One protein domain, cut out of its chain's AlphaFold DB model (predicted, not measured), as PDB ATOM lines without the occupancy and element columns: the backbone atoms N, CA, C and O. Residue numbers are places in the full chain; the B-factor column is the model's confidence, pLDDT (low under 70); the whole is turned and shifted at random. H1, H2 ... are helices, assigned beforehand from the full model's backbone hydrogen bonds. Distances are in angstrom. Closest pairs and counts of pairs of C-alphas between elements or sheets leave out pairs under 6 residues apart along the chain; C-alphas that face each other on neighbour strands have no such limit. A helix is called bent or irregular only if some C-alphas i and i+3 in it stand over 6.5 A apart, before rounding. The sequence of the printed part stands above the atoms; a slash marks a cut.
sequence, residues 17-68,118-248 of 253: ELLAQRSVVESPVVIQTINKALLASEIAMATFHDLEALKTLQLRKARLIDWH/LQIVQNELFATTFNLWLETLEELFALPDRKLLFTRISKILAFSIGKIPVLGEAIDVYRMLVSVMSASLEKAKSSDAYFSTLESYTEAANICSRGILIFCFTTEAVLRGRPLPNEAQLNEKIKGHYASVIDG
ATOM      1  N   GLU A  17     228.816 235.773 154.236       95.12
ATOM      2  CA  GLU A  17     229.231 235.295 152.909       95.12
ATOM      3  C   GLU A  17     228.030 235.026 151.996       95.12
ATOM      4  O   GLU A  17     228.011 235.479 150.852       95.12
ATOM      5  N   LEU A  18     227.010 234.319 152.492       96.12
ATOM      6  CA  LEU A  18     225.805 234.010 151.719       96.12
ATOM      7  C   LEU A  18     225.000 235.274 151.381       96.12
ATOM      8  O   LEU A  18     224.508 235.405 150.260       96.12
ATOM      9  N   LEU A  19     224.898 236.231 152.307       96.81
ATOM     10  CA  LEU A  19     224.253 237.526 152.057       96.81
ATOM     11  C   LEU A  19     225.020 238.360 151.022       96.81
ATOM     12  O   LEU A  19     224.397 238.974 150.156       96.81
ATOM     13  N   ALA A  20     226.354 238.346 151.068       96.06
ATOM     14  CA  ALA A  20     227.196 239.006 150.073       96.06
ATOM     15  C   ALA A  20     227.088 238.339 148.691       96.06
ATOM     16  O   ALA A  20     226.999 239.028 147.682       96.06
ATOM     17  N   GLN A  21     227.029 237.005 148.623       93.88
ATOM     18  CA  GLN A  21     226.760 236.294 147.368       93.88
ATOM     19  C   GLN A  21     225.368 236.634 146.828       93.88
ATOM     20  O   GLN A  21     225.200 236.842 145.629       93.88
ATOM     21  N   ARG A  22     224.368 236.731 147.711       94.31
ATOM     22  CA  ARG A  22     222.995 237.074 147.336       94.31
ATOM     23  C   ARG A  22     222.879 238.467 146.719       94.31
ATOM     24  O   ARG A  22     222.059 238.643 145.825       94.31
ATOM     25  N   SER A  23     223.652 239.446 147.190       93.44
ATOM     26  CA  SER A  23     223.544 240.836 146.728       93.44
ATOM     27  C   SER A  23     224.119 241.079 145.329       93.44
ATOM     28  O   SER A  23     223.831 242.118 144.741       93.44
ATOM     29  N   VAL A  24     224.903 240.137 144.792       94.12
ATOM     30  CA  VAL A  24     225.602 240.285 143.503       94.12
ATOM     31  C   VAL A  24     225.055 239.390 142.386       94.12
ATOM     32  O   VAL A  24     225.530 239.472 141.256       94.12
ATOM     33  N   VAL A  25     224.078 238.523 142.675       94.50
ATOM     34  CA  VAL A  25     223.490 237.602 141.688       94.50
ATOM     35  C   VAL A  25     222.113 238.077 141.225       94.50
ATOM     36  O   VAL A  25     221.274 238.465 142.031       94.50
ATOM     37  N   GLU A  26     221.850 237.980 139.921       92.56
ATOM     38  CA  GLU A  26     220.552 238.354 139.328       92.56
ATOM     39  C   GLU A  26     219.703 237.138 138.925       92.56
ATOM     40  O   GLU A  26     218.488 237.237 138.768       92.56
ATOM     41  N   SER A  27     220.329 235.966 138.767       95.88
ATOM     42  CA  SER A  27     219.635 234.747 138.344       95.88
ATOM     43  C   SER A  27     218.636 234.279 139.412       95.88
ATOM     44  O   SER A  27     219.063 233.948 140.525       95.88
ATOM     45  N   PRO A  28     217.332 234.141 139.088       94.00
ATOM     46  CA  PRO A  28     216.321 233.687 140.045       94.00
ATOM     47  C   PRO A  28     216.629 232.318 140.659       94.00
ATOM     48  O   PRO A  28     216.371 232.095 141.840       94.00
ATOM     49  N   VAL A  29     217.224 231.414 139.876       94.06
ATOM     50  CA  VAL A  29     217.593 230.065 140.332       94.06
ATOM     51  C   VAL A  29     218.700 230.142 141.383       94.06
ATOM     52  O   VAL A  29     218.582 229.552 142.454       94.06
ATOM     53  N   VAL A  30     219.742 230.937 141.121       93.75
ATOM     54  CA  VAL A  30     220.872 231.112 142.049       93.75
ATOM     55  C   VAL A  30     220.416 231.819 143.327       93.75
ATOM     56  O   VAL A  30     220.738 231.382 144.430       93.75
ATOM     57  N   ILE A  31     219.583 232.855 143.191       95.19
ATOM     58  CA  ILE A  31     218.917 233.553 144.299       95.19
ATOM     59  C   ILE A  31     218.144 232.567 145.183       95.19
ATOM     60  O   ILE A  31     218.215 232.656 146.412       95.19
ATOM     61  N   GLN A  32     217.395 231.637 144.586       96.19
ATOM     62  CA  GLN A  32     216.625 230.644 145.330       96.19
ATOM     63  C   GLN A  32     217.533 229.654 146.069       96.19
ATOM     64  O   GLN A  32     217.270 229.360 147.236       96.19
ATOM     65  N   THR A  33     218.603 229.169 145.435       96.19
ATOM     66  CA  THR A  33     219.579 228.276 146.079       96.19
ATOM     67  C   THR A  33     220.257 228.954 147.273       96.19
ATOM     68  O   THR A  33     220.310 228.366 148.353       96.19
ATOM     69  N   ILE A  34     220.693 230.211 147.136       97.31
ATOM     70  CA  ILE A  34     221.302 230.957 148.252       97.31
ATOM     71  C   ILE A  34     220.297 231.169 149.390       97.31
ATOM     72  O   ILE A  34     220.652 231.008 150.554       97.31
ATOM     73  N   ASN A  35     219.030 231.466 149.086       97.12
ATOM     74  CA  ASN A  35     217.991 231.586 150.115       97.12
ATOM     75  C   ASN A  35     217.727 230.282 150.864       97.12
ATOM     76  O   ASN A  35     217.511 230.314 152.071       97.12
ATOM     77  N   LYS A  36     217.735 229.144 150.163       97.38
ATOM     78  CA  LYS A  36     217.606 227.831 150.808       97.38
ATOM     79  C   LYS A  36     218.781 227.566 151.743       97.38
ATOM     80  O   LYS A  36     218.555 227.127 152.865       97.38
ATOM     81  N   ALA A  37     219.999 227.890 151.308       97.25
ATOM     82  CA  ALA A  37     221.188 227.781 152.143       97.25
ATOM     83  C   ALA A  37     221.092 228.690 153.379       97.25
ATOM     84  O   ALA A  37     221.316 228.209 154.482       97.25
ATOM     85  N   LEU A  38     220.690 229.958 153.213       97.50
ATOM     86  CA  LEU A  38     220.465 230.887 154.326       97.50
ATOM     87  C   LEU A  38     219.438 230.334 155.317       97.50
ATOM     88  O   LEU A  38     219.741 230.229 156.497       97.50
ATOM     89  N   LEU A  39     218.260 229.916 154.846       97.81
ATOM     90  CA  LEU A  39     217.229 229.349 155.718       97.81
ATOM     91  C   LEU A  39     217.724 228.097 156.457       97.81
ATOM     92  O   LEU A  39     217.450 227.935 157.640       97.81
ATOM     93  N   ALA A  40     218.481 227.226 155.788       97.69
ATOM     94  CA  ALA A  40     219.068 226.057 156.433       97.69
ATOM     95  C   ALA A  40     220.113 226.443 157.498       97.69
ATOM     96  O   ALA A  40     220.177 225.792 158.540       97.69
ATOM     97  N   SER A  41     220.881 227.520 157.287       96.56
ATOM     98  CA  SER A  41     221.768 228.086 158.315       96.56
ATOM     99  C   SER A  41     220.983 228.590 159.527       96.56
ATOM    100  O   SER A  41     221.374 228.309 160.657       96.56
ATOM    101  N   GLU A  42     219.879 229.303 159.297       97.38
ATOM    102  CA  GLU A  42     219.003 229.832 160.351       97.38
ATOM    103  C   GLU A  42     218.370 228.689 161.169       97.38
ATOM    104  O   GLU A  42     218.387 228.720 162.399       97.38
ATOM    105  N   ILE A  43     217.905 227.621 160.508       98.06
ATOM    106  CA  ILE A  43     217.398 226.408 161.173       98.06
ATOM    107  C   ILE A  43     218.503 225.728 161.990       98.06
ATOM    108  O   ILE A  43     218.271 225.351 163.138       98.06
ATOM    109  N   ALA A  44     219.709 225.579 161.437       97.31
ATOM    110  CA  ALA A  44     220.835 224.979 162.154       97.31
ATOM    111  C   ALA A  44     221.229 225.791 163.395       97.31
ATOM    112  O   ALA A  44     221.512 225.212 164.445       97.31
ATOM    113  N   MET A  45     221.181 227.121 163.312       96.31
ATOM    114  CA  MET A  45     221.486 227.998 164.438       96.31
ATOM    115  C   MET A  45     220.376 228.005 165.502       96.31
ATOM    116  O   MET A  45     220.667 227.946 166.698       96.31
ATOM    117  N   ALA A  46     219.105 227.980 165.101       96.69
ATOM    118  CA  ALA A  46     217.989 227.786 166.027       96.69
ATOM    119  C   ALA A  46     218.059 226.413 166.722       96.69
ATOM    120  O   ALA A  46     217.843 226.301 167.928       96.69
ATOM    121  N   THR A  47     218.448 225.371 165.984       96.94
ATOM    122  CA  THR A  47     218.676 224.029 166.535       96.94
ATOM    123  C   THR A  47     219.827 224.023 167.552       96.94
ATOM    124  O   THR A  47     219.733 223.371 168.592       96.94
ATOM    125  N   PHE A  48     220.901 224.775 167.292       95.38
ATOM    126  CA  PHE A  48     221.989 224.978 168.251       95.38
ATOM    127  C   PHE A  48     221.503 225.660 169.539       95.38
ATOM    128  O   PHE A  48     221.839 225.207 170.632       95.38
ATOM    129  N   HIS A  49     220.662 226.689 169.427       94.19
ATOM    130  CA  HIS A  49     220.066 227.344 170.592       94.19
ATOM    131  C   HIS A  49     219.253 226.356 171.456       94.19
ATOM    132  O   HIS A  49     219.396 226.336 172.682       94.19
ATOM    133  N   ASP A  50     218.446 225.486 170.841       94.75
ATOM    134  CA  ASP A  50     217.693 224.449 171.564       94.75
ATOM    135  C   ASP A  50     218.616 223.438 172.261       94.75
ATOM    136  O   ASP A  50     218.359 223.017 173.395       94.75
ATOM    137  N   LEU A  51     219.728 223.085 171.613       93.62
ATOM    138  CA  LEU A  51     220.763 222.223 172.177       93.62
ATOM    139  C   LEU A  51     221.431 222.865 173.416       93.62
ATOM    140  O   LEU A  51     221.639 222.190 174.430       93.62
ATOM    141  N   GLU A  52     221.715 224.170 173.391       92.62
ATOM    142  CA  GLU A  52     222.243 224.916 174.548       92.62
ATOM    143  C   GLU A  52     221.224 225.049 175.691       92.62
ATOM    144  O   GLU A  52     221.565 224.879 176.873       92.62
ATOM    145  N   ALA A  53     219.956 225.306 175.361       90.81
ATOM    146  CA  ALA A  53     218.874 225.359 176.341       90.81
ATOM    147  C   ALA A  53     218.721 224.011 177.064       90.81
ATOM    148  O   ALA A  53     218.587 223.957 178.295       90.81
ATOM    149  N   LEU A  54     218.823 222.912 176.317       91.38
ATOM    150  CA  LEU A  54     218.795 221.562 176.860       91.38
ATOM    151  C   LEU A  54     219.999 221.266 177.762       91.38
ATOM    152  O   LEU A  54     219.818 220.704 178.844       91.38
ATOM    153  N   LYS A  55     221.209 221.700 177.386       90.88
ATOM    154  CA  LYS A  55     222.394 221.601 178.256       90.88
ATOM    155  C   LYS A  55     222.176 222.308 179.587       90.88
ATOM    156  O   LYS A  55     222.504 221.765 180.638       90.88
ATOM    157  N   THR A  56     221.562 223.489 179.569       88.62
ATOM    158  CA  THR A  56     221.219 224.210 180.803       88.62
ATOM    159  C   THR A  56     220.250 223.414 181.682       88.62
ATOM    160  O   THR A  56     220.427 223.354 182.903       88.62
ATOM    161  N   LEU A  57     219.235 222.777 181.088       88.56
ATOM    162  CA  LEU A  57     218.314 221.902 181.817       88.56
ATOM    163  C   LEU A  57     219.046 220.698 182.427       88.56
ATOM    164  O   LEU A  57     218.818 220.371 183.594       88.56
ATOM    165  N   GLN A  58     219.943 220.074 181.664       87.81
ATOM    166  CA  GLN A  58     220.718 218.922 182.112       87.81
ATOM    167  C   GLN A  58     221.652 219.278 183.274       87.81
ATOM    168  O   GLN A  58     221.621 218.599 184.297       87.81
ATOM    169  N   LEU A  59     222.395 220.384 183.190       86.88
ATOM    170  CA  LEU A  59     223.285 220.830 184.269       86.88
ATOM    171  C   LEU A  59     222.525 221.078 185.579       86.88
ATOM    172  O   LEU A  59     223.007 220.744 186.662       86.88
ATOM    173  N   ARG A  60     221.303 221.622 185.499       85.50
ATOM    174  CA  ARG A  60     220.437 221.807 186.677       85.50
ATOM    175  C   ARG A  60     220.021 220.479 187.308       85.50
ATOM    176  O   ARG A  60     219.938 220.403 188.529       85.50
ATOM    177  N   LYS A  61     219.765 219.450 186.493       81.69
ATOM    178  CA  LYS A  61     219.427 218.090 186.945       81.69
ATOM    179  C   LYS A  61     220.642 217.364 187.528       81.69
ATOM    180  O   LYS A  61     220.519 216.736 188.573       81.69
ATOM    181  N   ALA A  62     221.801 217.501 186.891       80.56
ATOM    182  CA  ALA A  62     223.041 216.848 187.294       80.56
ATOM    183  C   ALA A  62     223.667 217.447 188.565       80.56
ATOM    184  O   ALA A  62     224.383 216.744 189.263       80.56
ATOM    185  N   ARG A  63     223.363 218.705 188.925       77.06
ATOM    186  CA  ARG A  63     223.868 219.346 190.160       77.06
ATOM    187  C   ARG A  63     223.549 218.564 191.444       77.06
ATOM    188  O   ARG A  63     224.208 218.768 192.456       77.06
ATOM    189  N   LEU A  64     222.520 217.722 191.417       70.06
ATOM    190  CA  LEU A  64     222.092 216.908 192.556       70.06
ATOM    191  C   LEU A  64     222.788 215.539 192.621       70.06
ATOM    192  O   LEU A  64     222.462 214.745 193.496       70.06
ATOM    193  N   ILE A  65     223.704 215.254 191.693       71.88
ATOM    194  CA  ILE A  65     224.406 213.979 191.572       71.88
ATOM    195  C   ILE A  65     225.866 214.202 191.976       71.88
ATOM    196  O   ILE A  65     226.612 214.851 191.243       71.88
ATOM    197  N   ASP A  66     226.271 213.653 193.118       66.12
ATOM    198  CA  ASP A  66     227.675 213.617 193.531       66.12
ATOM    199  C   ASP A  66     228.304 212.304 193.043       66.12
ATOM    200  O   ASP A  66     228.036 211.242 193.591       66.12
ATOM    201  N   TRP A  67     229.043 212.357 191.930       69.75
ATOM    202  CA  TRP A  67     229.563 211.168 191.232       69.75
ATOM    203  C   TRP A  67     231.093 211.085 191.221       69.75
ATOM    204  O   TRP A  67     231.668 210.200 190.591       69.75
ATOM    205  N   HIS A  68     231.776 212.024 191.878       70.94
ATOM    206  CA  HIS A  68     233.240 212.120 191.848       70.94
ATOM    207  C   HIS A  68     233.935 211.184 192.850       70.94
ATOM    208  O   HIS A  68     235.164 211.159 192.914       70.94
ATOM    209  N   LEU A 118     221.962 204.757 186.845       88.31
ATOM    210  CA  LEU A 118     221.750 204.875 185.399       88.31
ATOM    211  C   LEU A 118     221.588 206.337 184.944       88.31
ATOM    212  O   LEU A 118     221.976 206.693 183.833       88.31
ATOM    213  N   GLN A 119     221.064 207.209 185.807       87.38
ATOM    214  CA  GLN A 119     220.927 208.641 185.535       87.38
ATOM    215  C   GLN A 119     222.285 209.332 185.333       87.38
ATOM    216  O   GLN A 119     222.367 210.319 184.601       87.38
ATOM    217  N   ILE A 120     223.355 208.828 185.950       87.69
ATOM    218  CA  ILE A 120     224.717 209.347 185.752       87.69
ATOM    219  C   ILE A 120     225.207 208.988 184.350       87.69
ATOM    220  O   ILE A 120     225.624 209.871 183.607       87.69
ATOM    221  N   VAL A 121     225.027 207.728 183.945       88.94
ATOM    222  CA  VAL A 121     225.356 207.250 182.592       88.94
ATOM    223  C   VAL A 121     224.586 208.040 181.526       88.94
ATOM    224  O   VAL A 121     225.154 208.467 180.523       88.94
ATOM    225  N   GLN A 122     223.295 208.308 181.759       88.69
ATOM    226  CA  GLN A 122     222.474 209.160 180.888       88.69
ATOM    227  C   GLN A 122     223.059 210.574 180.741       88.69
ATOM    228  O   GLN A 122     223.068 211.135 179.644       88.69
ATOM    229  N   ASN A 123     223.567 211.153 181.832       87.12
ATOM    230  CA  ASN A 123     224.179 212.481 181.824       87.12
ATOM    231  C   ASN A 123     225.518 212.515 181.076       87.12
ATOM    232  O   ASN A 123     225.774 213.471 180.340       87.12
ATOM    233  N   GLU A 124     226.354 211.490 181.223       86.31
ATOM    234  CA  GLU A 124     227.617 211.368 180.480       86.31
ATOM    235  C   GLU A 124     227.379 211.176 178.979       86.31
ATOM    236  O   GLU A 124     228.026 211.830 178.150       86.31
ATOM    237  N   LEU A 125     226.393 210.347 178.620       87.25
ATOM    238  CA  LEU A 125     225.974 210.153 177.234       87.25
ATOM    239  C   LEU A 125     225.465 211.463 176.623       87.25
ATOM    240  O   LEU A 125     225.825 211.800 175.490       87.25
ATOM    241  N   PHE A 126     224.667 212.223 177.379       89.44
ATOM    242  CA  PHE A 126     224.213 213.547 176.963       89.44
ATOM    243  C   PHE A 126     225.391 214.488 176.698       89.44
ATOM    244  O   PHE A 126     225.452 215.094 175.630       89.44
ATOM    245  N   ALA A 127     226.334 214.598 177.638       89.31
ATOM    246  CA  ALA A 127     227.477 215.501 177.512       89.31
ATOM    247  C   ALA A 127     228.361 215.144 176.306       89.31
ATOM    248  O   ALA A 127     228.744 216.026 175.534       89.31
ATOM    249  N   THR A 128     228.627 213.852 176.107       91.50
ATOM    250  CA  THR A 128     229.382 213.350 174.951       91.50
ATOM    251  C   THR A 128     228.671 213.689 173.643       91.50
ATOM    252  O   THR A 128     229.264 214.297 172.753       91.50
ATOM    253  N   THR A 129     227.380 213.371 173.544       92.56
ATOM    254  CA  THR A 129     226.586 213.602 172.326       92.56
ATOM    255  C   THR A 129     226.423 215.095 172.028       92.56
ATOM    256  O   THR A 129     226.527 215.507 170.875       92.56
ATOM    257  N   PHE A 130     226.250 215.929 173.059       93.50
ATOM    258  CA  PHE A 130     226.225 217.389 172.937       93.50
ATOM    259  C   PHE A 130     227.513 217.919 172.296       93.50
ATOM    260  O   PHE A 130     227.443 218.686 171.337       93.50
ATOM    261  N   ASN A 131     228.684 217.504 172.793       92.75
ATOM    262  CA  ASN A 131     229.970 217.975 172.267       92.75
ATOM    263  C   ASN A 131     230.182 217.523 170.817       92.75
ATOM    264  O   ASN A 131     230.608 218.315 169.978       92.75
ATOM    265  N   LEU A 132     229.806 216.282 170.494       94.75
ATOM    266  CA  LEU A 132     229.871 215.771 169.125       94.75
ATOM    267  C   LEU A 132     229.021 216.610 168.160       94.75
ATOM    268  O   LEU A 132     229.489 216.934 167.063       94.75
ATOM    269  N   TRP A 133     227.805 216.994 168.559       95.25
ATOM    270  CA  TRP A 133     226.944 217.869 167.759       95.25
ATOM    271  C   TRP A 133     227.466 219.302 167.666       95.25
ATOM    272  O   TRP A 133     227.410 219.887 166.585       95.25
ATOM    273  N   LEU A 134     228.016 219.843 168.754       93.62
ATOM    274  CA  LEU A 134     228.624 221.174 168.784       93.62
ATOM    275  C   LEU A 134     229.743 221.299 167.743       93.62
ATOM    276  O   LEU A 134     229.715 222.197 166.903       93.62
ATOM    277  N   GLU A 135     230.686 220.357 167.761       92.44
ATOM    278  CA  GLU A 135     231.804 220.307 166.814       92.44
ATOM    279  C   GLU A 135     231.313 220.120 165.367       92.44
ATOM    280  O   GLU A 135     231.833 220.724 164.433       92.44
ATOM    281  N   THR A 136     230.261 219.321 165.173       94.81
ATOM    282  CA  THR A 136     229.662 219.081 163.848       94.81
ATOM    283  C   THR A 136     229.000 220.339 163.279       94.81
ATOM    284  O   THR A 136     229.089 220.594 162.079       94.81
ATOM    285  N   LEU A 137     228.351 221.151 164.119       94.88
ATOM    286  CA  LEU A 137     227.774 222.436 163.713       94.88
ATOM    287  C   LEU A 137     228.853 223.468 163.369       94.88
ATOM    288  O   LEU A 137     228.705 224.203 162.395       94.88
ATOM    289  N   GLU A 138     229.950 223.513 164.124       91.94
ATOM    290  CA  GLU A 138     231.087 224.375 163.786       91.94
ATOM    291  C   GLU A 138     231.660 224.006 162.407       91.94
ATOM    292  O   GLU A 138     231.788 224.874 161.539       91.94
ATOM    293  N   GLU A 139     231.900 222.715 162.152       93.56
ATOM    294  CA  GLU A 139     232.358 222.216 160.847       93.56
ATOM    295  C   GLU A 139     231.361 222.507 159.713       93.56
ATOM    296  O   GLU A 139     231.772 222.872 158.604       93.56
ATOM    297  N   LEU A 140     230.052 222.390 159.980       94.94
ATOM    298  CA  LEU A 140     228.995 222.746 159.028       94.94
ATOM    299  C   LEU A 140     229.151 224.187 158.542       94.94
ATOM    300  O   LEU A 140     229.051 224.433 157.339       94.94
ATOM    301  N   PHE A 141     229.405 225.135 159.440       94.00
ATOM    302  CA  PHE A 141     229.526 226.542 159.065       94.00
ATOM    303  C   PHE A 141     230.913 226.912 158.526       94.00
ATOM    304  O   PHE A 141     231.000 227.771 157.651       94.00
ATOM    305  N   ALA A 142     231.979 226.270 159.012       91.12
ATOM    306  CA  ALA A 142     233.357 226.671 158.727       91.12
ATOM    307  C   ALA A 142     233.973 226.012 157.483       91.12
ATOM    308  O   ALA A 142     234.772 226.637 156.786       91.12
ATOM    309  N   LEU A 143     233.652 224.745 157.203       88.62
ATOM    310  CA  LEU A 143     234.288 224.028 156.093       88.62
ATOM    311  C   LEU A 143     233.653 224.412 154.746       88.62
ATOM    312  O   LEU A 143     232.505 224.840 154.725       88.62
ATOM    313  N   PRO A 144     234.354 224.280 153.611       82.44
ATOM    314  CA  PRO A 144     233.752 224.417 152.281       82.44
ATOM    315  C   PRO A 144     233.255 223.078 151.702       82.44
ATOM    316  O   PRO A 144     232.299 223.076 150.931       82.44
ATOM    317  N   ASP A 145     233.866 221.955 152.097       86.06
ATOM    318  CA  ASP A 145     233.546 220.590 151.652       86.06
ATOM    319  C   ASP A 145     232.718 219.845 152.721       86.06
ATOM    320  O   ASP A 145     233.002 219.935 153.919       86.06
ATOM    321  N   ARG A 146     231.676 219.114 152.296       90.75
ATOM    322  CA  ARG A 146     230.719 218.405 153.172       90.75
ATOM    323  C   ARG A 146     230.898 216.895 153.275       90.75
ATOM    324  O   ARG A 146     230.186 216.264 154.056       90.75
ATOM    325  N   LYS A 147     231.841 216.290 152.559       89.88
ATOM    326  CA  LYS A 147     232.030 214.830 152.557       89.88
ATOM    327  C   LYS A 147     232.310 214.274 153.952       89.88
ATOM    328  O   LYS A 147     231.672 213.321 154.409       89.88
ATOM    329  N   LEU A 148     233.258 214.905 154.647       90.62
ATOM    330  CA  LEU A 148     233.623 214.529 156.013       90.62
ATOM    331  C   LEU A 148     232.476 214.786 156.992       90.62
ATOM    332  O   LEU A 148     232.284 213.996 157.912       90.62
ATOM    333  N   LEU A 149     231.663 215.813 156.738       93.12
ATOM    334  CA  LEU A 149     230.526 216.163 157.578       93.12
ATOM    335  C   LEU A 149     229.428 215.091 157.541       93.12
ATOM    336  O   LEU A 149     228.983 214.651 158.597       93.12
ATOM    337  N   PHE A 150     229.042 214.588 156.363       94.50
ATOM    338  CA  PHE A 150     228.085 213.471 156.270       94.50
ATOM    339  C   PHE A 150     228.607 212.205 156.962       94.50
ATOM    340  O   PHE A 150     227.881 211.527 157.696       94.50
ATOM    341  N   THR A 151     229.900 211.916 156.796       92.00
ATOM    342  CA  THR A 151     230.552 210.790 157.482       92.00
ATOM    343  C   THR A 151     230.501 210.965 159.002       92.00
ATOM    344  O   THR A 151     230.180 210.023 159.728       92.00
ATOM    345  N   ARG A 152     230.790 212.174 159.493       93.88
ATOM    346  CA  ARG A 152     230.756 212.523 160.915       93.88
ATOM    347  C   ARG A 152     229.346 212.399 161.489       93.88
ATOM    348  O   ARG A 152     229.175 211.713 162.491       93.88
ATOM    349  N   ILE A 153     228.341 212.962 160.817       95.25
ATOM    350  CA  ILE A 153     226.932 212.838 161.213       95.25
ATOM    351  C   ILE A 153     226.529 211.362 161.315       95.25
ATOM    352  O   ILE A 153     225.954 210.953 162.320       95.25
ATOM    353  N   SER A 154     226.885 210.543 160.320       93.69
ATOM    354  CA  SER A 154     226.567 209.106 160.322       93.69
ATOM    355  C   SER A 154     227.175 208.389 161.532       93.69
ATOM    356  O   SER A 154     226.495 207.610 162.192       93.69
ATOM    357  N   LYS A 155     228.430 208.702 161.886       93.44
ATOM    358  CA  LYS A 155     229.095 208.140 163.075       93.44
ATOM    359  C   LYS A 155     228.426 208.555 164.385       93.44
ATOM    360  O   LYS A 155     228.310 207.730 165.283       93.44
ATOM    361  N   ILE A 156     227.985 209.809 164.500       95.00
ATOM    362  CA  ILE A 156     227.274 210.296 165.693       95.00
ATOM    363  C   ILE A 156     225.928 209.583 165.839       95.00
ATOM    364  O   ILE A 156     225.546 209.211 166.947       95.00
ATOM    365  N   LEU A 157     225.224 209.357 164.728       94.31
ATOM    366  CA  LEU A 157     223.949 208.644 164.723       94.31
ATOM    367  C   LEU A 157     224.127 207.165 165.077       94.31
ATOM    368  O   LEU A 157     223.401 206.686 165.940       94.31
ATOM    369  N   ALA A 158     225.129 206.484 164.515       91.94
ATOM    370  CA  ALA A 158     225.472 205.108 164.884       91.94
ATOM    371  C   ALA A 158     225.841 204.989 166.374       91.94
ATOM    372  O   ALA A 158     225.306 204.145 167.092       91.94
ATOM    373  N   PHE A 159     226.678 205.904 166.882       91.19
ATOM    374  CA  PHE A 159     226.979 205.994 168.315       91.19
ATOM    375  C   PHE A 159     225.703 206.181 169.151       91.19
ATOM    376  O   PHE A 159     225.508 205.495 170.154       91.19
ATOM    377  N   SER A 160     224.814 207.078 168.718       91.56
ATOM    378  CA  SER A 160     223.552 207.360 169.409       91.56
ATOM    379  C   SER A 160     222.627 206.141 169.416       91.56
ATOM    380  O   SER A 160     222.077 205.819 170.462       91.56
ATOM    381  N   ILE A 161     222.497 205.426 168.292       90.69
ATOM    382  CA  ILE A 161     221.722 204.179 168.167       90.69
ATOM    383  C   ILE A 161     222.271 203.109 169.115       90.69
ATOM    384  O   ILE A 161     221.511 202.515 169.879       90.69
ATOM    385  N   GLY A 162     223.591 202.919 169.144       88.00
ATOM    386  CA  GLY A 162     224.227 201.956 170.042       88.00
ATOM    387  C   GLY A 162     224.017 202.275 171.525       88.00
ATOM    388  O   GLY A 162     224.059 201.376 172.361       88.00
ATOM    389  N   LYS A 163     223.760 203.536 171.885       88.56
ATOM    390  CA  LYS A 163     223.593 203.959 173.285       88.56
ATOM    391  C   LYS A 163     222.153 204.291 173.672       88.56
ATOM    392  O   LYS A 163     221.877 204.447 174.857       88.56
ATOM    393  N   ILE A 164     221.217 204.333 172.724       87.31
ATOM    394  CA  ILE A 164     219.829 204.715 172.995       87.31
ATOM    395  C   ILE A 164     219.075 203.807 173.985       87.31
ATOM    396  O   ILE A 164     218.217 204.344 174.689       87.31
ATOM    397  N   PRO A 165     219.382 202.497 174.152       87.56
ATOM    398  CA  PRO A 165     218.691 201.681 175.156       87.56
ATOM    399  C   PRO A 165     218.874 202.173 176.598       87.56
ATOM    400  O   PRO A 165     218.030 201.903 177.448       87.56
ATOM    401  N   VAL A 166     219.919 202.969 176.871       86.81
ATOM    402  CA  VAL A 166     220.110 203.684 178.150       86.81
ATOM    403  C   VAL A 166     218.906 204.579 178.495       86.81
ATOM    404  O   VAL A 166     218.683 204.900 179.665       86.81
ATOM    405  N   LEU A 167     218.122 204.993 177.495       84.81
ATOM    406  CA  LEU A 167     216.956 205.863 177.649       84.81
ATOM    407  C   LEU A 167     215.642 205.092 177.894       84.81
ATOM    408  O   LEU A 167     214.639 205.722 178.228       84.81
ATOM    409  N   GLY A 168     215.635 203.760 177.755       83.94
ATOM    410  CA  GLY A 168     214.452 202.902 177.896       83.94
ATOM    411  C   GLY A 168     213.899 202.388 176.561       83.94
ATOM    412  O   GLY A 168     214.652 202.121 175.628       83.94
ATOM    413  N   GLU A 169     212.573 202.227 176.478       85.06
ATOM    414  CA  GLU A 169     211.866 201.736 175.284       85.06
ATOM    415  C   GLU A 169     211.940 202.745 174.129       85.06
ATOM    416  O   GLU A 169     211.178 203.713 174.097       85.06
ATOM    417  N   ALA A 170     212.863 202.534 173.186       89.25
ATOM    418  CA  ALA A 170     213.315 203.574 172.260       89.25
ATOM    419  C   ALA A 170     213.154 203.227 170.769       89.25
ATOM    420  O   ALA A 170     213.767 203.881 169.927       89.25
ATOM    421  N   ILE A 171     212.323 202.238 170.416       91.94
ATOM    422  CA  ILE A 171     212.185 201.758 169.028       91.94
ATOM    423  C   ILE A 171     211.802 202.848 168.017       91.94
ATOM    424  O   ILE A 171     212.371 202.914 166.930       91.94
ATOM    425  N   ASP A 172     210.880 203.742 168.367       93.25
ATOM    426  CA  ASP A 172     210.469 204.811 167.451       93.25
ATOM    427  C   ASP A 172     211.578 205.854 167.263       93.25
ATOM    428  O   ASP A 172     211.756 206.406 166.175       93.25
ATOM    429  N   VAL A 173     212.372 206.092 168.309       93.44
ATOM    430  CA  VAL A 173     213.533 206.978 168.220       93.44
ATOM    431  C   VAL A 173     214.636 206.319 167.390       93.44
ATOM    432  O   VAL A 173     215.236 206.980 166.546       93.44
ATOM    433  N   TYR A 174     214.850 205.011 167.555       94.19
ATOM    434  CA  TYR A 174     215.738 204.209 166.714       94.19
ATOM    435  C   TYR A 174     215.373 204.330 165.228       94.19
ATOM    436  O   TYR A 174     216.222 204.730 164.432       94.19
ATOM    437  N   ARG A 175     214.106 204.096 164.854       94.06
ATOM    438  CA  ARG A 175     213.632 204.219 163.459       94.06
ATOM    439  C   ARG A 175     213.925 205.598 162.872       94.06
ATOM    440  O   ARG A 175     214.409 205.720 161.745       94.06
ATOM    441  N   MET A 176     213.681 206.643 163.660       94.62
ATOM    442  CA  MET A 176     213.977 208.019 163.273       94.62
ATOM    443  C   MET A 176     215.478 208.252 163.058       94.62
ATOM    444  O   MET A 176     215.855 208.871 162.063       94.62
ATOM    445  N   LEU A 177     216.340 207.749 163.945       94.62
ATOM    446  CA  LEU A 177     217.795 207.883 163.809       94.62
ATOM    447  C   LEU A 177     218.343 207.094 162.614       94.62
ATOM    448  O   LEU A 177     219.149 207.646 161.866       94.62
ATOM    449  N   VAL A 178     217.870 205.864 162.381       94.50
ATOM    450  CA  VAL A 178     218.256 205.039 161.219       94.50
ATOM    451  C   VAL A 178     217.887 205.725 159.910       94.50
ATOM    452  O   VAL A 178     218.699 205.770 158.987       94.50
ATOM    453  N   SER A 179     216.701 206.335 159.835       94.69
ATOM    454  CA  SER A 179     216.282 207.103 158.658       94.69
ATOM    455  C   SER A 179     217.239 208.268 158.361       94.69
ATOM    456  O   SER A 179     217.662 208.453 157.218       94.69
ATOM    457  N   VAL A 180     217.640 209.026 159.389       95.44
ATOM    458  CA  VAL A 180     218.599 210.137 159.234       95.44
ATOM    459  C   VAL A 180     219.997 209.619 158.883       95.44
ATOM    460  O   VAL A 180     220.673 210.203 158.034       95.44
ATOM    461  N   MET A 181     220.424 208.511 159.491       94.88
ATOM    462  CA  MET A 181     221.719 207.882 159.233       94.88
ATOM    463  C   MET A 181     221.810 207.385 157.791       94.88
ATOM    464  O   MET A 181     222.767 207.712 157.095       94.88
ATOM    465  N   SER A 182     220.777 206.686 157.318       93.88
ATOM    466  CA  SER A 182     220.662 206.205 155.939       93.88
ATOM    467  C   SER A 182     220.747 207.351 154.934       93.88
ATOM    468  O   SER A 182     221.535 207.283 153.990       93.88
ATOM    469  N   ALA A 183     220.014 208.445 155.172       93.81
ATOM    470  CA  ALA A 183     220.080 209.636 154.325       93.81
ATOM    471  C   ALA A 183     221.494 210.246 154.303       93.81
ATOM    472  O   ALA A 183     221.998 210.626 153.247       93.81
ATOM    473  N   SER A 184     222.168 210.304 155.453       93.69
ATOM    474  CA  SER A 184     223.537 210.818 155.553       93.69
ATOM    475  C   SER A 184     224.548 209.935 154.806       93.69
ATOM    476  O   SER A 184     225.369 210.437 154.033       93.69
ATOM    477  N   LEU A 185     224.448 208.609 154.960       92.00
ATOM    478  CA  LEU A 185     225.284 207.628 154.260       92.00
ATOM    479  C   LEU A 185     225.069 207.652 152.744       92.00
ATOM    480  O   LEU A 185     226.028 207.489 151.987       92.00
ATOM    481  N   GLU A 186     223.834 207.850 152.287       93.12
ATOM    482  CA  GLU A 186     223.527 208.023 150.867       93.12
ATOM    483  C   GLU A 186     224.228 209.270 150.314       93.12
ATOM    484  O   GLU A 186     224.945 209.189 149.315       93.12
ATOM    485  N   LYS A 187     224.114 210.410 151.006       91.75
ATOM    486  CA  LYS A 187     224.750 211.661 150.570       91.75
ATOM    487  C   LYS A 187     226.270 211.599 150.603       91.75
ATOM    488  O   LYS A 187     226.900 212.136 149.692       91.75
ATOM    489  N   ALA A 188     226.861 210.872 151.549       88.44
ATOM    490  CA  ALA A 188     228.306 210.647 151.617       88.44
ATOM    491  C   ALA A 188     228.885 209.915 150.383       88.44
ATOM    492  O   ALA A 188     230.088 210.003 150.136       88.44
ATOM    493  N   LYS A 189     228.049 209.223 149.592       89.38
ATOM    494  CA  LYS A 189     228.439 208.528 148.348       89.38
ATOM    495  C   LYS A 189     228.348 209.410 147.096       89.38
ATOM    496  O   LYS A 189     228.598 208.928 145.993       89.38
ATOM    497  N   SER A 190     227.975 210.681 147.250       93.25
ATOM    498  CA  SER A 190     227.888 211.638 146.142       93.25
ATOM    499  C   SER A 190     229.267 211.981 145.560       93.25
ATOM    500  O   SER A 190     230.310 211.642 146.119       93.25
ATOM    501  N   SER A 191     229.276 212.659 144.411       91.56
ATOM    502  CA  SER A 191     230.512 213.083 143.750       91.56
ATOM    503  C   SER A 191     231.232 214.199 144.514       91.56
ATOM    504  O   SER A 191     230.600 215.027 145.170       91.56
ATOM    505  N   ASP A 192     232.557 214.287 144.359       90.62
ATOM    506  CA  ASP A 192     233.354 215.337 145.012       90.62
ATOM    507  C   ASP A 192     232.926 216.752 144.574       90.62
ATOM    508  O   ASP A 192     232.888 217.679 145.381       90.62
ATOM    509  N   ALA A 193     232.495 216.911 143.316       90.88
ATOM    510  CA  ALA A 193     231.954 218.172 142.810       90.88
ATOM    511  C   ALA A 193     230.680 218.611 143.553       90.88
ATOM    512  O   ALA A 193     230.487 219.802 143.789       90.88
ATOM    513  N   TYR A 194     229.823 217.663 143.945       91.88
ATOM    514  CA  TYR A 194     228.604 217.967 144.686       91.88
ATOM    515  C   TYR A 194     228.915 218.512 146.088       91.88
ATOM    516  O   TYR A 194     228.248 219.449 146.521       91.88
ATOM    517  N   PHE A 195     229.956 218.030 146.773       92.00
ATOM    518  CA  PHE A 195     230.270 218.471 148.142       92.00
ATOM    519  C   PHE A 195     230.711 219.933 148.259       92.00
ATOM    520  O   PHE A 195     230.711 220.472 149.364       92.00
ATOM    521  N   SER A 196     231.032 220.581 147.138       89.75
ATOM    522  CA  SER A 196     231.341 222.016 147.070       89.75
ATOM    523  C   SER A 196     230.113 222.896 146.771       89.75
ATOM    524  O   SER A 196     230.240 224.114 146.647       89.75
ATOM    525  N   THR A 197     228.922 222.308 146.619       93.62
ATOM    526  CA  THR A 197     227.692 223.023 146.234       93.62
ATOM    527  C   THR A 197     226.892 223.541 147.432       93.62
ATOM    528  O   THR A 197     226.980 223.027 148.552       93.62
ATOM    529  N   LEU A 198     226.049 224.552 147.193       94.31
ATOM    530  CA  LEU A 198     225.100 225.050 148.196       94.31
ATOM    531  C   LEU A 198     223.972 224.051 148.474       94.31
ATOM    532  O   LEU A 198     223.433 224.023 149.582       94.31
ATOM    533  N   GLU A 199     223.639 223.210 147.500       94.75
ATOM    534  CA  GLU A 199     222.723 222.088 147.658       94.75
ATOM    535  C   GLU A 199     223.262 221.106 148.700       94.75
ATOM    536  O   GLU A 199     222.549 220.763 149.644       94.75
ATOM    537  N   SER A 200     224.544 220.737 148.603       95.25
ATOM    538  CA  SER A 200     225.184 219.867 149.592       95.25
ATOM    539  C   SER A 200     225.238 220.488 150.983       95.25
ATOM    540  O   SER A 200     224.940 219.819 151.972       95.25
ATOM    541  N   TYR A 201     225.535 221.787 151.066       96.56
ATOM    542  CA  TYR A 201     225.465 222.522 152.328       96.56
ATOM    543  C   TYR A 201     224.060 222.481 152.950       96.56
ATOM    544  O   TYR A 201     223.917 222.179 154.133       96.56
ATOM    545  N   THR A 202     223.029 222.744 152.148       96.69
ATOM    546  CA  THR A 202     221.627 222.750 152.593       96.69
ATOM    547  C   THR A 202     221.206 221.372 153.105       96.69
ATOM    548  O   THR A 202     220.577 221.261 154.155       96.69
ATOM    549  N   GLU A 203     221.565 220.307 152.389       96.56
ATOM    550  CA  GLU A 203     221.241 218.938 152.796       96.56
ATOM    551  C   GLU A 203     221.990 218.519 154.065       96.56
ATOM    552  O   GLU A 203     221.379 217.941 154.964       96.56
ATOM    553  N   ALA A 204     223.274 218.869 154.189       96.75
ATOM    554  CA  ALA A 204     224.040 218.610 155.404       96.75
ATOM    555  C   ALA A 204     223.458 219.346 156.620       96.75
ATOM    556  O   ALA A 204     223.306 218.740 157.679       96.75
ATOM    557  N   ALA A 205     223.079 220.619 156.460       97.38
ATOM    558  CA  ALA A 205     222.426 221.398 157.509       97.38
ATOM    559  C   ALA A 205     221.099 220.757 157.944       97.38
ATOM    560  O   ALA A 205     220.897 220.529 159.132       97.38
ATOM    561  N   ASN A 206     220.240 220.370 156.997       97.19
ATOM    562  CA  ASN A 206     218.955 219.738 157.304       97.19
ATOM    563  C   ASN A 206     219.113 218.390 158.026       97.19
ATOM    564  O   ASN A 206     218.424 218.135 159.015       97.19
ATOM    565  N   ILE A 207     220.021 217.528 157.554       97.38
ATOM    566  CA  ILE A 207     220.286 216.220 158.175       97.38
ATOM    567  C   ILE A 207     220.862 216.414 159.585       97.38
ATOM    568  O   ILE A 207     220.390 215.775 160.527       97.38
ATOM    569  N   CYS A 208     221.824 217.327 159.745       96.88
ATOM    570  CA  CYS A 208     222.413 217.667 161.040       96.88
ATOM    571  C   CYS A 208     221.346 218.184 162.017       96.88
ATOM    572  O   CYS A 208     221.167 217.613 163.093       96.88
ATOM    573  N   SER A 209     220.560 219.188 161.612       97.94
ATOM    574  CA  SER A 209     219.471 219.739 162.423       97.94
ATOM    575  C   SER A 209     218.458 218.677 162.824       97.94
ATOM    576  O   SER A 209     218.051 218.621 163.981       97.94
ATOM    577  N   ARG A 210     218.057 217.795 161.902       97.81
ATOM    578  CA  ARG A 210     217.114 216.715 162.212       97.81
ATOM    579  C   ARG A 210     217.684 215.753 163.260       97.81
ATOM    580  O   ARG A 210     216.968 215.419 164.201       97.81
ATOM    581  N   GLY A 211     218.952 215.356 163.136       97.12
ATOM    582  CA  GLY A 211     219.638 214.520 164.128       97.12
ATOM    583  C   GLY A 211     219.697 215.172 165.512       97.12
ATOM    584  O   GLY A 211     219.321 214.548 166.508       97.12
ATOM    585  N   ILE A 212     220.074 216.453 165.569       97.19
ATOM    586  CA  ILE A 212     220.130 217.217 166.822       97.19
ATOM    587  C   ILE A 212     218.739 217.372 167.438       97.19
ATOM    588  O   ILE A 212     218.587 217.178 168.638       97.19
ATOM    589  N   LEU A 213     217.703 217.672 166.654       97.75
ATOM    590  CA  LEU A 213     216.344 217.837 167.181       97.75
ATOM    591  C   LEU A 213     215.769 216.528 167.734       97.75
ATOM    592  O   LEU A 213     215.126 216.551 168.785       97.75
ATOM    593  N   ILE A 214     216.033 215.384 167.087       96.69
ATOM    594  CA  ILE A 214     215.671 214.066 167.640       96.69
ATOM    595  C   ILE A 214     216.346 213.881 168.999       96.69
ATOM    596  O   ILE A 214     215.669 213.570 169.983       96.69
ATOM    597  N   PHE A 215     217.656 214.127 169.077       95.19
ATOM    598  CA  PHE A 215     218.398 214.087 170.336       95.19
ATOM    599  C   PHE A 215     217.797 215.036 171.384       95.19
ATOM    600  O   PHE A 215     217.564 214.618 172.522       95.19
ATOM    601  N   CYS A 216     217.479 216.274 171.002       95.06
ATOM    602  CA  CYS A 216     216.965 217.282 171.915       95.06
ATOM    603  C   CYS A 216     215.613 216.888 172.512       95.06
ATOM    604  O   CYS A 216     215.456 216.871 173.733       95.06
ATOM    605  N   PHE A 217     214.644 216.526 171.671       95.62
ATOM    606  CA  PHE A 217     213.298 216.183 172.130       95.62
ATOM    607  C   PHE A 217     213.257 214.875 172.921       95.62
ATOM    608  O   PHE A 217     212.485 214.764 173.876       95.62
ATOM    609  N   THR A 218     214.102 213.909 172.559       94.38
ATOM    610  CA  THR A 218     214.221 212.634 173.281       94.38
ATOM    611  C   THR A 218     214.823 212.863 174.664       94.38
ATOM    612  O   THR A 218     214.250 212.458 175.673       94.38
ATOM    613  N   THR A 219     215.936 213.592 174.735       92.19
ATOM    614  CA  THR A 219     216.601 213.911 176.003       92.19
ATOM    615  C   THR A 219     215.721 214.781 176.893       92.19
ATOM    616  O   THR A 219     215.650 214.555 178.098       92.19
ATOM    617  N   GLU A 220     215.013 215.766 176.334       93.19
ATOM    618  CA  GLU A 220     214.092 216.593 177.113       93.19
ATOM    619  C   GLU A 220     213.012 215.734 177.789       93.19
ATOM    620  O   GLU A 220     212.707 215.949 178.965       93.19
ATOM    621  N   ALA A 221     212.452 214.748 177.078       92.75
ATOM    622  CA  ALA A 221     211.480 213.821 177.650       92.75
ATOM    623  C   ALA A 221     212.074 213.059 178.844       92.75
ATOM    624  O   ALA A 221     211.484 213.085 179.928       92.75
ATOM    625  N   VAL A 222     213.281 212.500 178.688       90.69
ATOM    626  CA  VAL A 222     214.011 211.794 179.756       90.69
ATOM    627  C   VAL A 222     214.260 212.707 180.956       90.69
ATOM    628  O   VAL A 222     213.866 212.390 182.079       90.69
ATOM    629  N   LEU A 223     214.832 213.895 180.735       88.44
ATOM    630  CA  LEU A 223     215.134 214.851 181.804       88.44
ATOM    631  C   LEU A 223     213.873 215.306 182.544       88.44
ATOM    632  O   LEU A 223     213.929 215.592 183.743       88.44
ATOM    633  N   ARG A 224     212.724 215.369 181.867       90.19
ATOM    634  CA  ARG A 224     211.432 215.724 182.473       90.19
ATOM    635  C   ARG A 224     210.671 214.528 183.057       90.19
ATOM    636  O   ARG A 224     209.590 214.751 183.596       90.19
ATOM    637  N   GLY A 225     211.204 213.308 182.979       89.12
ATOM    638  CA  GLY A 225     210.527 212.095 183.450       89.12
ATOM    639  C   GLY A 225     209.252 211.777 182.662       89.12
ATOM    640  O   GLY A 225     208.270 211.313 183.236       89.12
ATOM    641  N   ARG A 226     209.231 212.101 181.367       92.19
ATOM    642  CA  ARG A 226     208.121 211.825 180.448       92.19
ATOM    643  C   ARG A 226     208.448 210.603 179.580       92.19
ATOM    644  O   ARG A 226     209.627 210.338 179.354       92.19
ATOM    645  N   PRO A 227     207.429 209.896 179.056       92.12
ATOM    646  CA  PRO A 227     207.642 208.856 178.055       92.12
ATOM    647  C   PRO A 227     208.412 209.394 176.847       92.12
ATOM    648  O   PRO A 227     208.247 210.566 176.483       92.12
ATOM    649  N   LEU A 228     209.218 208.534 176.220       93.75
ATOM    650  CA  LEU A 228     209.886 208.884 174.973       93.75
ATOM    651  C   LEU A 228     208.842 209.200 173.891       93.75
ATOM    652  O   LEU A 228     207.807 208.531 173.822       93.75
ATOM    653  N   PRO A 229     209.076 210.241 173.076       93.81
ATOM    654  CA  PRO A 229     208.154 210.596 172.015       93.81
ATOM    655  C   PRO A 229     208.171 209.523 170.923       93.81
ATOM    656  O   PRO A 229     209.235 209.042 170.531       93.81
ATOM    657  N   ASN A 230     206.995 209.190 170.399       94.94
ATOM    658  CA  ASN A 230     206.897 208.326 169.226       94.94
ATOM    659  C   ASN A 230     207.275 209.084 167.937       94.94
ATOM    660  O   ASN A 230     207.474 210.304 167.933       94.94
ATOM    661  N   GLU A 231     207.334 208.361 166.820       94.50
ATOM    662  CA  GLU A 231     207.733 208.909 165.520       94.50
ATOM    663  C   GLU A 231     206.858 210.097 165.080       94.50
ATOM    664  O   GLU A 231     207.368 211.118 164.611       94.50
ATOM    665  N   ALA A 232     205.537 210.003 165.262       95.56
ATOM    666  CA  ALA A 232     204.613 211.068 164.884       95.56
ATOM    667  C   ALA A 232     204.852 212.343 165.708       95.56
ATOM    668  O   ALA A 232     204.934 213.436 165.145       95.56
ATOM    669  N   GLN A 233     205.038 212.199 167.022       97.12
ATOM    670  CA  GLN A 233     205.324 213.308 167.933       97.12
ATOM    671  C   GLN A 233     206.672 213.970 167.629       97.12
ATOM    672  O   GLN A 233     206.774 215.197 167.656       97.12
ATOM    673  N   LEU A 234     207.709 213.180 167.327       95.88
ATOM    674  CA  LEU A 234     209.011 213.710 166.913       95.88
ATOM    675  C   LEU A 234     208.896 214.500 165.610       95.88
ATOM    676  O   LEU A 234     209.373 215.632 165.538       95.88
ATOM    677  N   ASN A 235     208.228 213.944 164.599       96.88
ATOM    678  CA  ASN A 235     208.028 214.623 163.320       96.88
ATOM    679  C   ASN A 235     207.220 215.920 163.468       96.88
ATOM    680  O   ASN A 235     207.579 216.930 162.861       96.88
ATOM    681  N   GLU A 236     206.171 215.923 164.293       98.00
ATOM    682  CA  GLU A 236     205.384 217.123 164.584       98.00
ATOM    683  C   GLU A 236     206.234 218.199 165.269       98.00
ATOM    684  O   GLU A 236     206.241 219.347 164.827       98.00
ATOM    685  N   LYS A 237     207.009 217.830 166.295       97.44
ATOM    686  CA  LYS A 237     207.909 218.754 167.002       97.44
ATOM    687  C   LYS A 237     208.981 219.340 166.081       97.44
ATOM    688  O   LYS A 237     209.201 220.548 166.103       97.44
ATOM    689  N   ILE A 238     209.609 218.514 165.241       97.56
ATOM    690  CA  ILE A 238     210.614 218.960 164.259       97.56
ATOM    691  C   ILE A 238     209.977 219.917 163.244       97.56
ATOM    692  O   ILE A 238     210.529 220.980 162.962       97.56
ATOM    693  N   LYS A 239     208.788 219.584 162.734       97.31
ATOM    694  CA  LYS A 239     208.039 220.462 161.827       97.31
ATOM    695  C   LYS A 239     207.674 221.788 162.501       97.31
ATOM    696  O   LYS A 239     207.799 222.832 161.868       97.31
ATOM    697  N   GLY A 240     207.253 221.747 163.763       97.62
ATOM    698  CA  GLY A 240     206.949 222.930 164.568       97.62
ATOM    699  C   GLY A 240     208.164 223.838 164.761       97.62
ATOM    700  O   GLY A 240     208.037 225.046 164.591       97.62
ATOM    701  N   HIS A 241     209.344 223.267 165.027       97.62
ATOM    702  CA  HIS A 241     210.607 224.018 165.067       97.62
ATOM    703  C   HIS A 241     210.895 224.694 163.720       97.62
ATOM    704  O   HIS A 241     211.202 225.878 163.668       97.62
ATOM    705  N   TYR A 242     210.762 223.966 162.609       97.25
ATOM    706  CA  TYR A 242     211.061 224.527 161.286       97.25
ATOM    707  C   TYR A 242     210.096 225.667 160.944       97.25
ATOM    708  O   TYR A 242     210.521 226.705 160.442       97.25
ATOM    709  N   ALA A 243     208.809 225.497 161.256       97.56
ATOM    710  CA  ALA A 243     207.800 226.531 161.064       97.56
ATOM    711  C   ALA A 243     208.095 227.780 161.905       97.56
ATOM    712  O   ALA A 243     208.070 228.882 161.369       97.56
ATOM    713  N   SER A 244     208.455 227.631 163.185       97.44
ATOM    714  CA  SER A 244     208.744 228.792 164.035       97.44
ATOM    715  C   SER A 244     209.991 229.563 163.596       97.44
ATOM    716  O   SER A 244     210.022 230.783 163.735       97.44
ATOM    717  N   VAL A 245     210.994 228.890 163.021       97.06
ATOM    718  CA  VAL A 245     212.152 229.551 162.395       97.06
ATOM    719  C   VAL A 245     211.735 230.318 161.141       97.06
ATOM    720  O   VAL A 245     212.096 231.483 160.993       97.06
ATOM    721  N   ILE A 246     210.947 229.694 160.260       95.44
ATOM    722  CA  ILE A 246     210.449 230.326 159.026       95.44
ATOM    723  C   ILE A 246     209.598 231.563 159.342       95.44
ATOM    724  O   ILE A 246     209.745 232.592 158.685       95.44
ATOM    725  N   ASP A 247     208.748 231.471 160.362       95.56
ATOM    726  CA  ASP A 247     207.846 232.545 160.780       95.56
ATOM    727  C   ASP A 247     208.542 233.602 161.662       95.56
ATOM    728  O   ASP A 247     207.926 234.606 162.015       95.56
ATOM    729  N   GLY A 248     209.809 233.388 162.046       93.50
ATOM    730  CA  GLY A 248     210.565 234.294 162.920       93.50
ATOM    731  C   GLY A 248     210.044 234.353 164.362       93.50
ATOM    732  O   GLY A 248     210.203 235.365 165.034       93.50
TER     733      GLY A 248
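Overview. This is residues 17 to 68 and 118 to 248 of the 253 residues of an uncharacterized protein of Erwinia billingiae (strain Eb661) (UniProt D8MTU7). What shape do these atoms make? Five helices, H2 to H6, stand side by side in an elongated up-and-down bundle, with H6 in the middle. H7 crosses the bundle steeply, packing on H2, H5 and H6, while H1 folds back on H2 at one end. What is it made of, and how large is it? The 183 printed residues hold seven named helices, H1 to H7 in chain order, and no named strand: the class is all helix. The whole is compact, with a radius of gyration of the C-alphas of 17.3 A and spans of 58 by 34 by 34 A.

Arrangement. How does the printed part begin? H1, residues 17 to 24, touches residues 31 to 38 alone of H2, residues 28 to 62. This is a helical hairpin at a shallow tilt of 22 degrees, its closest C-alphas, Arg 22 and Ile 31, 6.2 A apart. What follows the cut? H3, residues 118 to 142, touches H2, with C-alphas 62 and 123 closest at 7.1 A, and runs opposite ways to it. H3 and H4, residues 147 to 167, form a hairpin at 13 degrees, C-alphas 122 and 166 closest at 6.6 A. H4 and H5, residues 171 to 188, form another, C-alphas 154 and 181 closest at 5.1 A. Which helix is the hub? H6, residues 198 to 223, touches five helices, among them H2, the same way at a shallow tilt of 22 degrees, C-alphas 37 and 202 closest at 5.1 A. H7, residues 231 to 246, touches residues 210 to 217 alone of H6 at a steep tilt of 58 degrees, C-alphas 213 and 238 closest at 6.5 A. H1 is apart from H3, H4, H5, H6 and H7. Are the backbones within hydrogen-bond range? Every O i to N i+4 pair is in H2, H3, H5, H6 and H7; the counts are 3 of 4 in H1 and 14 of 17 in H4.

Along the chain. Where do the ends lie? H1 begins with C-alpha 17 at (229.231, 235.295, 152.909), and H7 ends with C-alpha 246 at (210.449, 230.326, 159.026). How long are the longer helices? H2 measures 50.6 A, H6 36.5 A, H3 36.3 A and H4 30.6 A. Is any helix irregular? H4 is, with C-alphas 162 and 165 7.5 A apart, and it has a kink of 37 degrees near residue 161.

Size, cuts and confidence. Where is the chain cut? Residues 69 to 117 are not printed, and C-alphas 68 and 118 are 15.0 A apart. Is any link long? Of the links that are printed whole, none is long. Where is confidence low? The mean pLDDT of the printed part is 92.4; residues 66 to 67 are under 70.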